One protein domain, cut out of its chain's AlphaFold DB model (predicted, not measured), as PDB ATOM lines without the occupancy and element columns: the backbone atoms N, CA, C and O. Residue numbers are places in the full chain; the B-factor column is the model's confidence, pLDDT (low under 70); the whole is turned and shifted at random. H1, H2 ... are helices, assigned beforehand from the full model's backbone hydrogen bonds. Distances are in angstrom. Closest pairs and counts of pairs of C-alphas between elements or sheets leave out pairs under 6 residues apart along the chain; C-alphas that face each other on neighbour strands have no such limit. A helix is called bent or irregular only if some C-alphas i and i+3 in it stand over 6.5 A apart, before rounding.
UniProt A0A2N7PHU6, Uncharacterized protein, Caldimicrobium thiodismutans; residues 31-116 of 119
ATOM      1  N   GLY A  31       5.690  -1.497 144.398       82.56
ATOM      2  CA  GLY A  31       6.947  -2.068 143.896       82.56
ATOM      3  C   GLY A  31       6.764  -3.020 142.704       82.56
ATOM      4  O   GLY A  31       7.659  -3.131 141.865       82.56
ATOM      5  N   GLN A  32       5.608  -3.687 142.606       86.88
ATOM      6  CA  GLN A  32       5.268  -4.556 141.474       86.88
ATOM      7  C   GLN A  32       5.028  -3.747 140.195       86.88
ATOM      8  O   GLN A  32       5.610  -4.067 139.158       86.88
ATOM      9  N   GLU A  33       4.243  -2.671 140.267       85.62
ATOM     10  CA  GLU A  33       3.988  -1.787 139.124       85.62
ATOM     11  C   GLU A  33       5.246  -1.037 138.696       85.62
ATOM     12  O   GLU A  33       5.513  -0.919 137.505       85.62
ATOM     13  N   LEU A  34       6.060  -0.588 139.656       85.94
ATOM     14  CA  LEU A  34       7.320   0.093 139.376       85.94
ATOM     15  C   LEU A  34       8.290  -0.813 138.610       85.94
ATOM     16  O   LEU A  34       8.844  -0.400 137.597       85.94
ATOM     17  N   ARG A  35       8.474  -2.065 139.048       89.12
ATOM     18  CA  ARG A  35       9.318  -3.030 138.321       89.12
ATOM     19  C   ARG A  35       8.773  -3.324 136.926       89.12
ATOM     20  O   ARG A  35       9.568  -3.469 136.002       89.12
ATOM     21  N   ARG A  36       7.445  -3.403 136.774       91.81
ATOM     22  CA  ARG A  36       6.801  -3.607 135.469       91.81
ATOM     23  C   ARG A  36       7.076  -2.435 134.527       91.81
ATOM     24  O   ARG A  36       7.584  -2.661 133.437       91.81
ATOM     25  N   LYS A  37       6.845  -1.200 134.988       88.62
ATOM     26  CA  LYS A  37       7.102   0.031 134.224       88.62
ATOM     27  C   LYS A  37       8.572   0.196 133.856       88.62
ATOM     28  O   LYS A  37       8.875   0.448 132.699       88.62
ATOM     29  N   ILE A  38       9.486  -0.016 134.810       90.06
ATOM     30  CA  ILE A  38      10.932   0.036 134.543       90.06
ATOM     31  C   ILE A  38      11.301  -0.956 133.444       90.06
ATOM     32  O   ILE A  38      12.109  -0.628 132.588       90.06
ATOM     33  N   ARG A  39      10.732  -2.166 133.462       91.75
ATOM     34  CA  ARG A  39      11.038  -3.182 132.456       91.75
ATOM     35  C   ARG A  39      10.496  -2.814 131.075       91.75
ATOM     36  O   ARG A  39      11.256  -2.903 130.120       91.75
ATOM     37  N   GLU A  40       9.237  -2.387 130.988       93.31
ATOM     38  CA  GLU A  40       8.614  -1.941 129.732       93.31
ATOM     39  C   GLU A  40       9.396  -0.763 129.118       93.31
ATOM     40  O   GLU A  40       9.826  -0.838 127.967       93.31
ATOM     41  N   GLU A  41       9.686   0.279 129.906       89.69
ATOM     42  CA  GLU A  41      10.447   1.441 129.429       89.69
ATOM     43  C   GLU A  41      11.911   1.106 129.116       89.69
ATOM     44  O   GLU A  41      12.479   1.642 128.161       89.69
ATOM     45  N   ALA A  42      12.542   0.222 129.896       90.19
ATOM     46  CA  ALA A  42      13.915  -0.201 129.643       90.19
ATOM     47  C   ALA A  42      14.027  -1.016 128.354       90.19
ATOM     48  O   ALA A  42      14.987  -0.807 127.617       90.19
ATOM     49  N   GLU A  43      13.082  -1.916 128.070       90.25
ATOM     50  CA  GLU A  43      13.059  -2.700 126.831       90.25
ATOM     51  C   GLU A  43      12.865  -1.777 125.612       90.25
ATOM     52  O   GLU A  43      13.698  -1.795 124.703       90.25
ATOM     53  N   GLU A  44      11.884  -0.869 125.638       90.38
ATOM     54  CA  GLU A  44      11.638   0.088 124.546       90.38
ATOM     55  C   GLU A  44      12.829   1.039 124.317       90.38
ATOM     56  O   GLU A  44      13.253   1.307 123.186       90.38
ATOM     57  N   THR A  45      13.413   1.543 125.406       89.06
ATOM     58  CA  THR A  45      14.567   2.446 125.346       89.06
ATOM     59  C   THR A  45      15.815   1.710 124.873       89.06
ATOM     60  O   THR A  45      16.577   2.250 124.068       89.06
ATOM     61  N   ALA A  46      16.027   0.469 125.321       85.38
ATOM     62  CA  ALA A  46      17.143  -0.359 124.886       85.38
ATOM     63  C   ALA A  46      17.056  -0.689 123.394       85.38
ATOM     64  O   ALA A  46      18.090  -0.662 122.730       85.38
ATOM     65  N   GLU A  47      15.868  -0.955 122.848       85.50
ATOM     66  CA  GLU A  47      15.687  -1.181 121.410       85.50
ATOM     67  C   GLU A  47      16.018   0.072 120.589       85.50
ATOM     68  O   GLU A  47      16.868   0.012 119.693       85.50
ATOM     69  N   LYS A  48      15.470   1.233 120.973       85.00
ATOM     70  CA  LYS A  48      15.766   2.534 120.340       85.00
ATOM     71  C   LYS A  48      17.246   2.914 120.433       85.00
ATOM     72  O   LYS A  48      17.820   3.486 119.505       85.00
ATOM     73  N   LEU A  49      17.886   2.598 121.559       83.69
ATOM     74  CA  LEU A  49      19.321   2.794 121.750       83.69
ATOM     75  C   LEU A  49      20.123   1.816 120.906       83.69
ATOM     76  O   LEU A  49      21.090   2.237 120.290       83.69
ATOM     77  N   LYS A  50      19.751   0.537 120.844       80.00
ATOM     78  CA  LYS A  50      20.471  -0.494 120.085       80.00
ATOM     79  C   LYS A  50      20.527  -0.155 118.599       80.00
ATOM     80  O   LYS A  50      21.583  -0.335 118.001       80.00
ATOM     81  N   GLU A  51      19.452   0.408 118.053       77.38
ATOM     82  CA  GLU A  51      19.396   0.908 116.676       77.38
ATOM     83  C   GLU A  51      20.376   2.080 116.436       77.38
ATOM     84  O   GLU A  51      20.999   2.167 115.380       77.38
ATOM     85  N   LYS A  52      20.606   2.936 117.444       72.19
ATOM     86  CA  LYS A  52      21.523   4.097 117.373       72.19
ATOM     87  C   LYS A  52      22.931   3.850 117.944       72.19
ATOM     88  O   LYS A  52      23.827   4.677 117.780       72.19
ATOM     89  N   SER A  53      23.152   2.730 118.632       65.75
ATOM     90  CA  SER A  53      24.318   2.483 119.498       65.75
ATOM     91  C   SER A  53      25.452   1.729 118.810       65.75
ATOM     92  O   SER A  53      26.505   1.557 119.433       65.75
ATOM     93  N   THR A  54      25.303   1.306 117.552       66.44
ATOM     94  CA  THR A  54      26.415   0.711 116.788       66.44
ATOM     95  C   THR A  54      27.640   1.640 116.796       66.44
ATOM     96  O   THR A  54      28.752   1.165 116.979       66.44
ATOM     97  N   TYR A  55      27.422   2.964 116.783       63.28
ATOM     98  CA  TYR A  55      28.463   3.995 116.909       63.28
ATOM     99  C   TYR A  55      29.005   4.194 118.343       63.28
ATOM    100  O   TYR A  55      30.166   4.544 118.542       63.28
ATOM    101  N   LEU A  56      28.185   3.969 119.377       65.00
ATOM    102  CA  LEU A  56      28.597   4.150 120.779       65.00
ATOM    103  C   LEU A  56      29.429   2.975 121.306       65.00
ATOM    104  O   LEU A  56      30.279   3.172 122.174       65.00
ATOM    105  N   LYS A  57      29.200   1.759 120.797       65.44
ATOM    106  CA  LYS A  57      29.887   0.545 121.264       65.44
ATOM    107  C   LYS A  57      31.404   0.610 121.093       65.44
ATOM    108  O   LYS A  57      32.108   0.176 122.001       65.44
ATOM    109  N   GLU A  58      31.901   1.188 119.999       64.19
ATOM    110  CA  GLU A  58      33.346   1.345 119.776       64.19
ATOM    111  C   GLU A  58      33.986   2.301 120.795       64.19
ATOM    112  O   GLU A  58      35.014   1.970 121.381       64.19
ATOM    113  N   LYS A  59      33.335   3.428 121.125       61.91
ATOM    114  CA  LYS A  59      33.848   4.373 122.140       61.91
ATOM    115  C   LYS A  59      33.762   3.859 123.578       61.91
ATOM    116  O   LYS A  59      34.501   4.319 124.443       61.91
ATOM    117  N   LEU A  60      32.865   2.915 123.855       64.31
ATOM    118  CA  LEU A  60      32.700   2.335 125.191       64.31
ATOM    119  C   LEU A  60      33.776   1.289 125.530       64.31
ATOM    120  O   LEU A  60      34.008   1.026 126.712       64.31
ATOM    121  N   GLY A  61      34.447   0.716 124.524       63.16
ATOM    122  CA  GLY A  61      35.530  -0.253 124.719       63.16
ATOM    123  C   GLY A  61      36.727   0.327 125.481       63.16
ATOM    124  O   GLY A  61      37.224  -0.307 126.410       63.16
ATOM    125  N   GLU A  62      37.127   1.562 125.163       60.88
ATOM    126  CA  GLU A  62      38.267   2.243 125.800       60.88
ATOM    127  C   GLU A  62      37.969   2.667 127.249       60.88
ATOM    128  O   GLU A  62      38.819   2.552 128.131       60.88
ATOM    129  N   VAL A  63      36.728   3.072 127.540       61.34
ATOM    130  CA  VAL A  63      36.301   3.505 128.886       61.34
ATOM    131  C   VAL A  63      36.308   2.346 129.888       61.34
ATOM    132  O   VAL A  63      36.551   2.545 131.080       61.34
ATOM    133  N   LYS A  64      36.080   1.116 129.414       61.88
ATOM    134  CA  LYS A  64      35.979  -0.080 130.259       61.88
ATOM    135  C   LYS A  64      37.291  -0.414 130.977       61.88
ATOM    136  O   LYS A  64      37.254  -0.843 132.128       61.88
ATOM    137  N   ALA A  65      38.434  -0.181 130.330       61.94
ATOM    138  CA  ALA A  65      39.752  -0.435 130.913       61.94
ATOM    139  C   ALA A  65      40.117   0.601 131.992       61.94
ATOM    140  O   ALA A  65      40.627   0.240 133.049       61.94
ATOM    141  N   THR A  66      39.790   1.881 131.779       62.59
ATOM    142  CA  THR A  66      40.053   2.963 132.751       62.59
ATOM    143  C   THR A  66      39.066   2.970 133.925       62.59
ATOM    144  O   THR A  66      39.363   3.503 134.994       62.59
ATOM    145  N   ALA A  67      37.881   2.378 133.752       65.88
ATOM    146  CA  ALA A  67      36.879   2.287 134.810       65.88
ATOM    147  C   ALA A  67      37.323   1.373 135.964       65.88
ATOM    148  O   ALA A  67      37.075   1.698 137.123       65.88
ATOM    149  N   GLY A  68      38.009   0.262 135.673       66.88
ATOM    150  CA  GLY A  68      38.404  -0.721 136.689       66.88
ATOM    151  C   GLY A  68      39.326  -0.153 137.773       66.88
ATOM    152  O   GLY A  68      39.118  -0.412 138.956       66.88
ATOM    153  N   THR A  69      40.300   0.676 137.393       67.56
ATOM    154  CA  THR A  69      41.237   1.315 138.333       67.56
ATOM    155  C   THR A  69      40.581   2.428 139.148       67.56
ATOM    156  O   THR A  69      40.725   2.457 140.368       67.56
ATOM    157  N   LYS A  70      39.771   3.289 138.517       70.19
ATOM    158  CA  LYS A  70      39.053   4.372 139.218       70.19
ATOM    159  C   LYS A  70      38.027   3.851 140.230       70.19
ATOM    160  O   LYS A  70      37.815   4.483 141.260       70.19
ATOM    161  N   VAL A  71      37.395   2.705 139.968       75.38
ATOM    162  CA  VAL A  71      36.408   2.111 140.889       75.38
ATOM    163  C   VAL A  71      37.047   1.695 142.214       75.38
ATOM    164  O   VAL A  71      36.449   1.925 143.265       75.38
ATOM    165  N   SER A  72      38.252   1.123 142.192       75.94
ATOM    166  CA  SER A  72      38.954   0.730 143.420       75.94
ATOM    167  C   SER A  72      39.318   1.939 144.285       75.94
ATOM    168  O   SER A  72      39.032   1.930 145.481       75.94
ATOM    169  N   GLU A  73      39.837   3.012 143.682       77.81
ATOM    170  CA  GLU A  73      40.157   4.259 144.396       77.81
ATOM    171  C   GLU A  73      38.908   4.933 144.983       77.81
ATOM    172  O   GLU A  73      38.919   5.410 146.119       77.81
ATOM    173  N   ILE A  74      37.799   4.948 144.233       80.38
ATOM    174  CA  ILE A  74      36.512   5.465 144.720       80.38
ATOM    175  C   ILE A  74      36.022   4.633 145.904       80.38
ATOM    176  O   ILE A  74      35.502   5.193 146.864       80.38
ATOM    177  N   LYS A  75      36.183   3.307 145.861       81.75
ATOM    178  CA  LYS A  75      35.740   2.414 146.934       81.75
ATOM    179  C   LYS A  75      36.510   2.650 148.233       81.75
ATOM    180  O   LYS A  75      35.888   2.634 149.294       81.75
ATOM    181  N   GLU A  76      37.823   2.865 148.168       83.75
ATOM    182  CA  GLU A  76      38.621   3.210 149.353       83.75
ATOM    183  C   GLU A  76      38.238   4.578 149.914       83.75
ATOM    184  O   GLU A  76      37.868   4.665 151.085       83.75
ATOM    185  N   LYS A  77      38.189   5.617 149.070       80.69
ATOM    186  CA  LYS A  77      37.780   6.963 149.506       80.69
ATOM    187  C   LYS A  77      36.356   6.992 150.056       80.69
ATOM    188  O   LYS A  77      36.084   7.683 151.029       80.69
ATOM    189  N   ALA A  78      35.438   6.225 149.468       82.00
ATOM    190  CA  ALA A  78      34.071   6.110 149.964       82.00
ATOM    191  C   ALA A  78      34.015   5.437 151.339       82.00
ATOM    192  O   ALA A  78      33.232   5.868 152.179       82.00
ATOM    193  N   LYS A  79      34.832   4.404 151.588       84.00
ATOM    194  CA  LYS A  79      34.921   3.776 152.914       84.00
ATOM    195  C   LYS A  79      35.450   4.749 153.960       84.00
ATOM    196  O   LYS A  79      34.835   4.865 155.009       84.00
ATOM    197  N   GLU A  80      36.533   5.457 153.659       84.31
ATOM    198  CA  GLU A  80      37.143   6.429 154.572       84.31
ATOM    199  C   GLU A  80      36.180   7.586 154.891       84.31
ATOM    200  O   GLU A  80      35.939   7.899 156.055       84.31
ATOM    201  N   LEU A  81      35.516   8.138 153.869       80.94
ATOM    202  CA  LEU A  81      34.496   9.173 154.045       80.94
ATOM    203  C   LEU A  81      33.263   8.668 154.801       80.94
ATOM    204  O   LEU A  81      32.679   9.422 155.573       80.94
ATOM    205  N   LEU A  82      32.842   7.418 154.592       79.62
ATOM    206  CA  LEU A  82      31.746   6.824 155.361       79.62
ATOM    207  C   LEU A  82      32.137   6.638 156.825       79.62
ATOM    208  O   LEU A  82      31.329   6.932 157.696       79.62
ATOM    209  N   GLU A  83      33.345   6.156 157.104       82.38
ATOM    210  CA  GLU A  83      33.857   5.984 158.468       82.38
ATOM    211  C   GLU A  83      33.933   7.327 159.204       82.38
ATOM    212  O   GLU A  83      33.382   7.449 160.296       82.38
ATOM    213  N   GLU A  84      34.513   8.351 158.571       80.88
ATOM    214  CA  GLU A  84      34.623   9.705 159.127       80.88
ATOM    215  C   GLU A  84      33.246  10.356 159.317       80.88
ATOM    216  O   GLU A  84      32.961  10.973 160.345       80.88
ATOM    217  N   LYS A  85      32.356  10.214 158.329       80.44
ATOM    218  CA  LYS A  85      31.071  10.920 158.322       80.44
ATOM    219  C   LYS A  85      29.926  10.127 158.917       80.44
ATOM    220  O   LYS A  85      28.836  10.674 158.975       80.44
ATOM    221  N   LYS A  86      30.122   8.901 159.409       78.50
ATOM    222  CA  LYS A  86      29.078   8.120 160.104       78.50
ATOM    223  C   LYS A  86      28.409   8.922 161.224       78.50
ATOM    224  O   LYS A  86      27.185   8.921 161.305       78.50
ATOM    225  N   GLY A  87      29.195   9.634 162.038       79.88
ATOM    226  CA  GLY A  87      28.672  10.475 163.123       79.88
ATOM    227  C   GLY A  87      27.833  11.650 162.610       79.88
ATOM    228  O   GLY A  87      26.697  11.837 163.034       79.88
ATOM    229  N   VAL A  88      28.351  12.385 161.622       81.44
ATOM    230  CA  VAL A  88      27.661  13.536 161.008       81.44
ATOM    231  C   VAL A  88      26.422  13.096 160.224       81.44
ATOM    232  O   VAL A  88      25.392  13.766 160.246       81.44
ATOM    233  N   LEU A  89      26.501  11.952 159.543       78.94
ATOM    234  CA  LEU A  89      25.391  11.344 158.825       78.94
ATOM    235  C   LEU A  89      24.284  10.960 159.791       78.94
ATOM    236  O   LEU A  89      23.149  11.288 159.492       78.94
ATOM    237  N   ALA A  90      24.588  10.325 160.926       80.56
ATOM    238  CA  ALA A  90      23.581   9.954 161.919       80.56
ATOM    239  C   ALA A  90      22.815  11.181 162.439       80.56
ATOM    240  O   ALA A  90      21.586  11.187 162.403       80.56
ATOM    241  N   GLU A  91      23.529  12.248 162.807       85.06
ATOM    242  CA  GLU A  91      22.918  13.498 163.276       85.06
ATOM    243  C   GLU A  91      22.088  14.187 162.175       85.06
ATOM    244  O   GLU A  91      20.969  14.646 162.407       85.06
ATOM    245  N   THR A  92      22.600  14.222 160.942       84.06
ATOM    246  CA  THR A  92      21.881  14.801 159.796       84.06
ATOM    247  C   THR A  92      20.655  13.964 159.428       84.06
ATOM    248  O   THR A  92      19.635  14.518 159.024       84.06
ATOM    249  N   LEU A  93      20.724  12.638 159.590       83.56
ATOM    250  CA  LEU A  93      19.606  11.730 159.347       83.56
ATOM    251  C   LEU A  93      18.498  11.920 160.384       83.56
ATOM    252  O   LEU A  93      17.328  11.869 160.012       83.56
ATOM    253  N   GLU A  94      18.844  12.128 161.658       85.44
ATOM    254  CA  GLU A  94      17.863  12.439 162.705       85.44
ATOM    255  C   GLU A  94      17.167  13.769 162.434       85.44
ATOM    256  O   GLU A  94      15.941  13.792 162.336       85.44
ATOM    257  N   LYS A  95      17.924  14.842 162.174       88.75
ATOM    258  CA  LYS A  95      17.345  16.156 161.837       88.75
ATOM    259  C   LYS A  95      16.491  16.106 160.571       88.75
ATOM    260  O   LYS A  95      15.427  16.716 160.506       88.75
ATOM    261  N   ALA A  96      16.926  15.352 159.559       83.62
ATOM    262  CA  ALA A  96      16.146  15.142 158.344       83.62
ATOM    263  C   ALA A  96      14.851  14.366 158.621       83.62
ATOM    264  O   ALA A  96      13.808  14.715 158.073       83.62
ATOM    265  N   LYS A  97      14.889  13.335 159.474       81.88
ATOM    266  CA  LYS A  97      13.688  12.592 159.882       81.88
ATOM    267  C   LYS A  97      12.707  13.471 160.648       81.88
ATOM    268  O   LYS A  97      11.515  13.387 160.367       81.88
ATOM    269  N   GLU A  98      13.187  14.301 161.570       87.31
ATOM    270  CA  GLU A  98      12.352  15.253 162.313       87.31
ATOM    271  C   GLU A  98      11.682  16.254 161.370       87.31
ATOM    272  O   GLU A  98      10.456  16.332 161.338       87.31
ATOM    273  N   ALA A  99      12.459  16.910 160.503       84.88
ATOM    274  CA  ALA A  99      11.932  17.879 159.544       84.88
ATOM    275  C   ALA A  99      10.943  17.254 158.544       84.88
ATOM    276  O   ALA A  99       9.982  17.899 158.126       84.88
ATOM    277  N   VAL A 100      11.151  15.995 158.142       83.06
ATOM    278  CA  VAL A 100      10.198  15.268 157.290       83.06
ATOM    279  C   VAL A 100       8.926  14.918 158.057       83.06
ATOM    280  O   VAL A 100       7.848  14.980 157.474       83.06
ATOM    281  N   LYS A 101       9.021  14.553 159.339       82.12
ATOM    282  CA  LYS A 101       7.855  14.209 160.161       82.12
ATOM    283  C   LYS A 101       6.981  15.433 160.422       82.12
ATOM    284  O   LYS A 101       5.782  15.366 160.183       82.12
ATOM    285  N   GLU A 102       7.602  16.546 160.790       84.25
ATOM    286  CA  GLU A 102       6.933  17.827 161.014       84.25
ATOM    287  C   GLU A 102       6.257  18.318 159.726       84.25
ATOM    288  O   GLU A 102       5.056  18.586 159.704       84.25
ATOM    289  N   LYS A 103       6.978  18.280 158.593       78.25
ATOM    290  CA  LYS A 103       6.384  18.597 157.289       78.25
ATOM    291  C   LYS A 103       5.287  17.628 156.883       78.25
ATOM    292  O   LYS A 103       4.363  18.065 156.220       78.25
ATOM    293  N   LYS A 104       5.364  16.338 157.225       78.62
ATOM    294  CA  LYS A 104       4.330  15.344 156.896       78.62
ATOM    295  C   LYS A 104       3.046  15.583 157.692       78.62
ATOM    296  O   LYS A 104       1.972  15.458 157.112       78.62
ATOM    297  N   GLU A 105       3.152  15.924 158.975       78.81
ATOM    298  CA  GLU A 105       2.008  16.290 159.820       78.81
ATOM    299  C   GLU A 105       1.358  17.581 159.302       78.81
ATOM    300  O   GLU A 105       0.160  17.584 159.015       78.81
ATOM    301  N   GLU A 106       2.161  18.607 159.005       76.31
ATOM    302  CA  GLU A 106       1.685  19.879 158.447       76.31
ATOM    303  C   GLU A 106       1.065  19.723 157.043       76.31
ATOM    304  O   GLU A 106       0.057  20.356 156.721       76.31
ATOM    305  N   LEU A 107       1.632  18.853 156.196       72.50
ATOM    306  CA  LEU A 107       1.048  18.514 154.899       72.50
ATOM    307  C   LEU A 107      -0.283  17.783 155.084       72.50
ATOM    308  O   LEU A 107      -1.240  18.097 154.387       72.50
ATOM    309  N   SER A 108      -0.359  16.838 156.026       70.88
ATOM    310  CA  SER A 108      -1.583  16.079 156.288       70.88
ATOM    311  C   SER A 108      -2.716  16.975 156.794       70.88
ATOM    312  O   SER A 108      -3.820  16.895 156.267       70.88
ATOM    313  N   GLU A 109      -2.444  17.914 157.706       71.75
ATOM    314  CA  GLU A 109      -3.453  18.865 158.189       71.75
ATOM    315  C   GLU A 109      -3.925  19.826 157.088       71.75
ATOM    316  O   GLU A 109      -5.115  20.135 156.996       71.75
ATOM    317  N   LYS A 110      -3.013  20.272 156.211       66.25
ATOM    318  CA  LYS A 110      -3.346  21.122 155.054       66.25
ATOM    319  C   LYS A 110      -4.125  20.376 153.969       66.25
ATOM    320  O   LYS A 110      -4.930  21.002 153.285       66.25
ATOM    321  N   PHE A 111      -3.912  19.070 153.815       58.50
ATOM    322  CA  PHE A 111      -4.700  18.238 152.904       58.50
ATOM    323  C   PHE A 111      -6.096  17.919 153.466       58.50
ATOM    324  O   PHE A 111      -7.054  17.974 152.704       58.50
ATOM    325  N   PHE A 112      -6.249  17.695 154.779       55.34
ATOM    326  CA  PHE A 112      -7.556  17.417 155.397       55.34
ATOM    327  C   PHE A 112      -8.465  18.649 155.529       55.34
ATOM    328  O   PHE A 112      -9.674  18.522 155.377       55.34
ATOM    329  N   LYS A 113      -7.922  19.855 155.741       54.28
ATOM    330  CA  LYS A 113      -8.742  21.084 155.765       54.28
ATOM    331  C   LYS A 113      -9.261  21.521 154.394       54.28
ATOM    332  O   LYS A 113     -10.197  22.307 154.337       54.28
ATOM    333  N   LYS A 114      -8.662  21.044 153.298       50.03
ATOM    334  CA  LYS A 114      -9.044  21.457 151.943       50.03
ATOM    335  C   LYS A 114     -10.232  20.667 151.375       50.03
ATOM    336  O   LYS A 114     -10.900  21.176 150.489       50.03
ATOM    337  N   GLU A 115     -10.532  19.476 151.903       50.22
ATOM    338  CA  GLU A 115     -11.735  18.713 151.515       50.22
ATOM    339  C   GLU A 115     -13.040  19.273 152.115       50.22
ATOM    340  O   GLU A 115     -14.111  18.966 151.603       50.22
ATOM    341  N   GLU A 116     -12.984  20.123 153.147       46.59
ATOM    342  CA  GLU A 116     -14.187  20.689 153.789       46.59
ATOM    343  C   GLU A 116     -14.626  22.044 153.185       46.59
ATOM    344  O   GLU A 116     -15.704  22.533 153.503       46.59
TER     345      GLU A 116
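What this domain is: This is residues 31 to 116 of the 119 residues of an uncharacterized protein of Caldimicrobium thiodismutans (UniProt A0A2N7PHU6). The printed part is an open, flat frame of helix round an empty middle: H1 makes one side, H2a turns the corner after it and curves round at a kink near residue 65, and H2b makes the last side after a bend. The sides meet only where one follows the other along the chain, and the gap between the first and last printed residues is left open. There are 86 residues with two named helices, H1 then H2, and no named strand; the class is all helix. The whole is extended, with a radius of gyration of the C-alphas of 22.6 A and spans of 60 by 41 by 20 A.

How they stand to each other: H1, residues 31 to 52, is joined to H2, residues 54 to 112, by a tight link of one residue, Ser 53. H2 was assigned as one helix by its hydrogen bonds, but it is bent: C-alphas 84 and 87 are 7.2 A apart. Its arms are H2a, residues 54 to 84, and H2b, residues 87 to 112; their lines stand about perpendicular, at 75 degrees. H2a has a kink of 51 degrees near residue 65. H1 and H2a meet only through their link, and H1 and H2b are apart. Every O i to N i+4 pair is within hydrogen-bond range in H2b, against 17 of 18 in H1 and 17 of 27 in H2a.

Where its parts are: H1 begins at C-alpha 31, (6.947, -2.068, 143.896), and is 30.9 A long from first to last C-alpha. H2a begins at C-alpha 54, (26.415, 0.711, 116.788), and measures 44.1 A. H2b measures 37.7 A and ends at C-alpha 112, (-7.556, 17.417, 155.397).

The domain as a whole: The C-alphas of Ala 65 and Glu 116, the two farthest apart, are 62.3 A apart. The printed part has no cut. Mean pLDDT of the printed part is 76.7, and residues 53 to 69 and 110 to 116 are under 70.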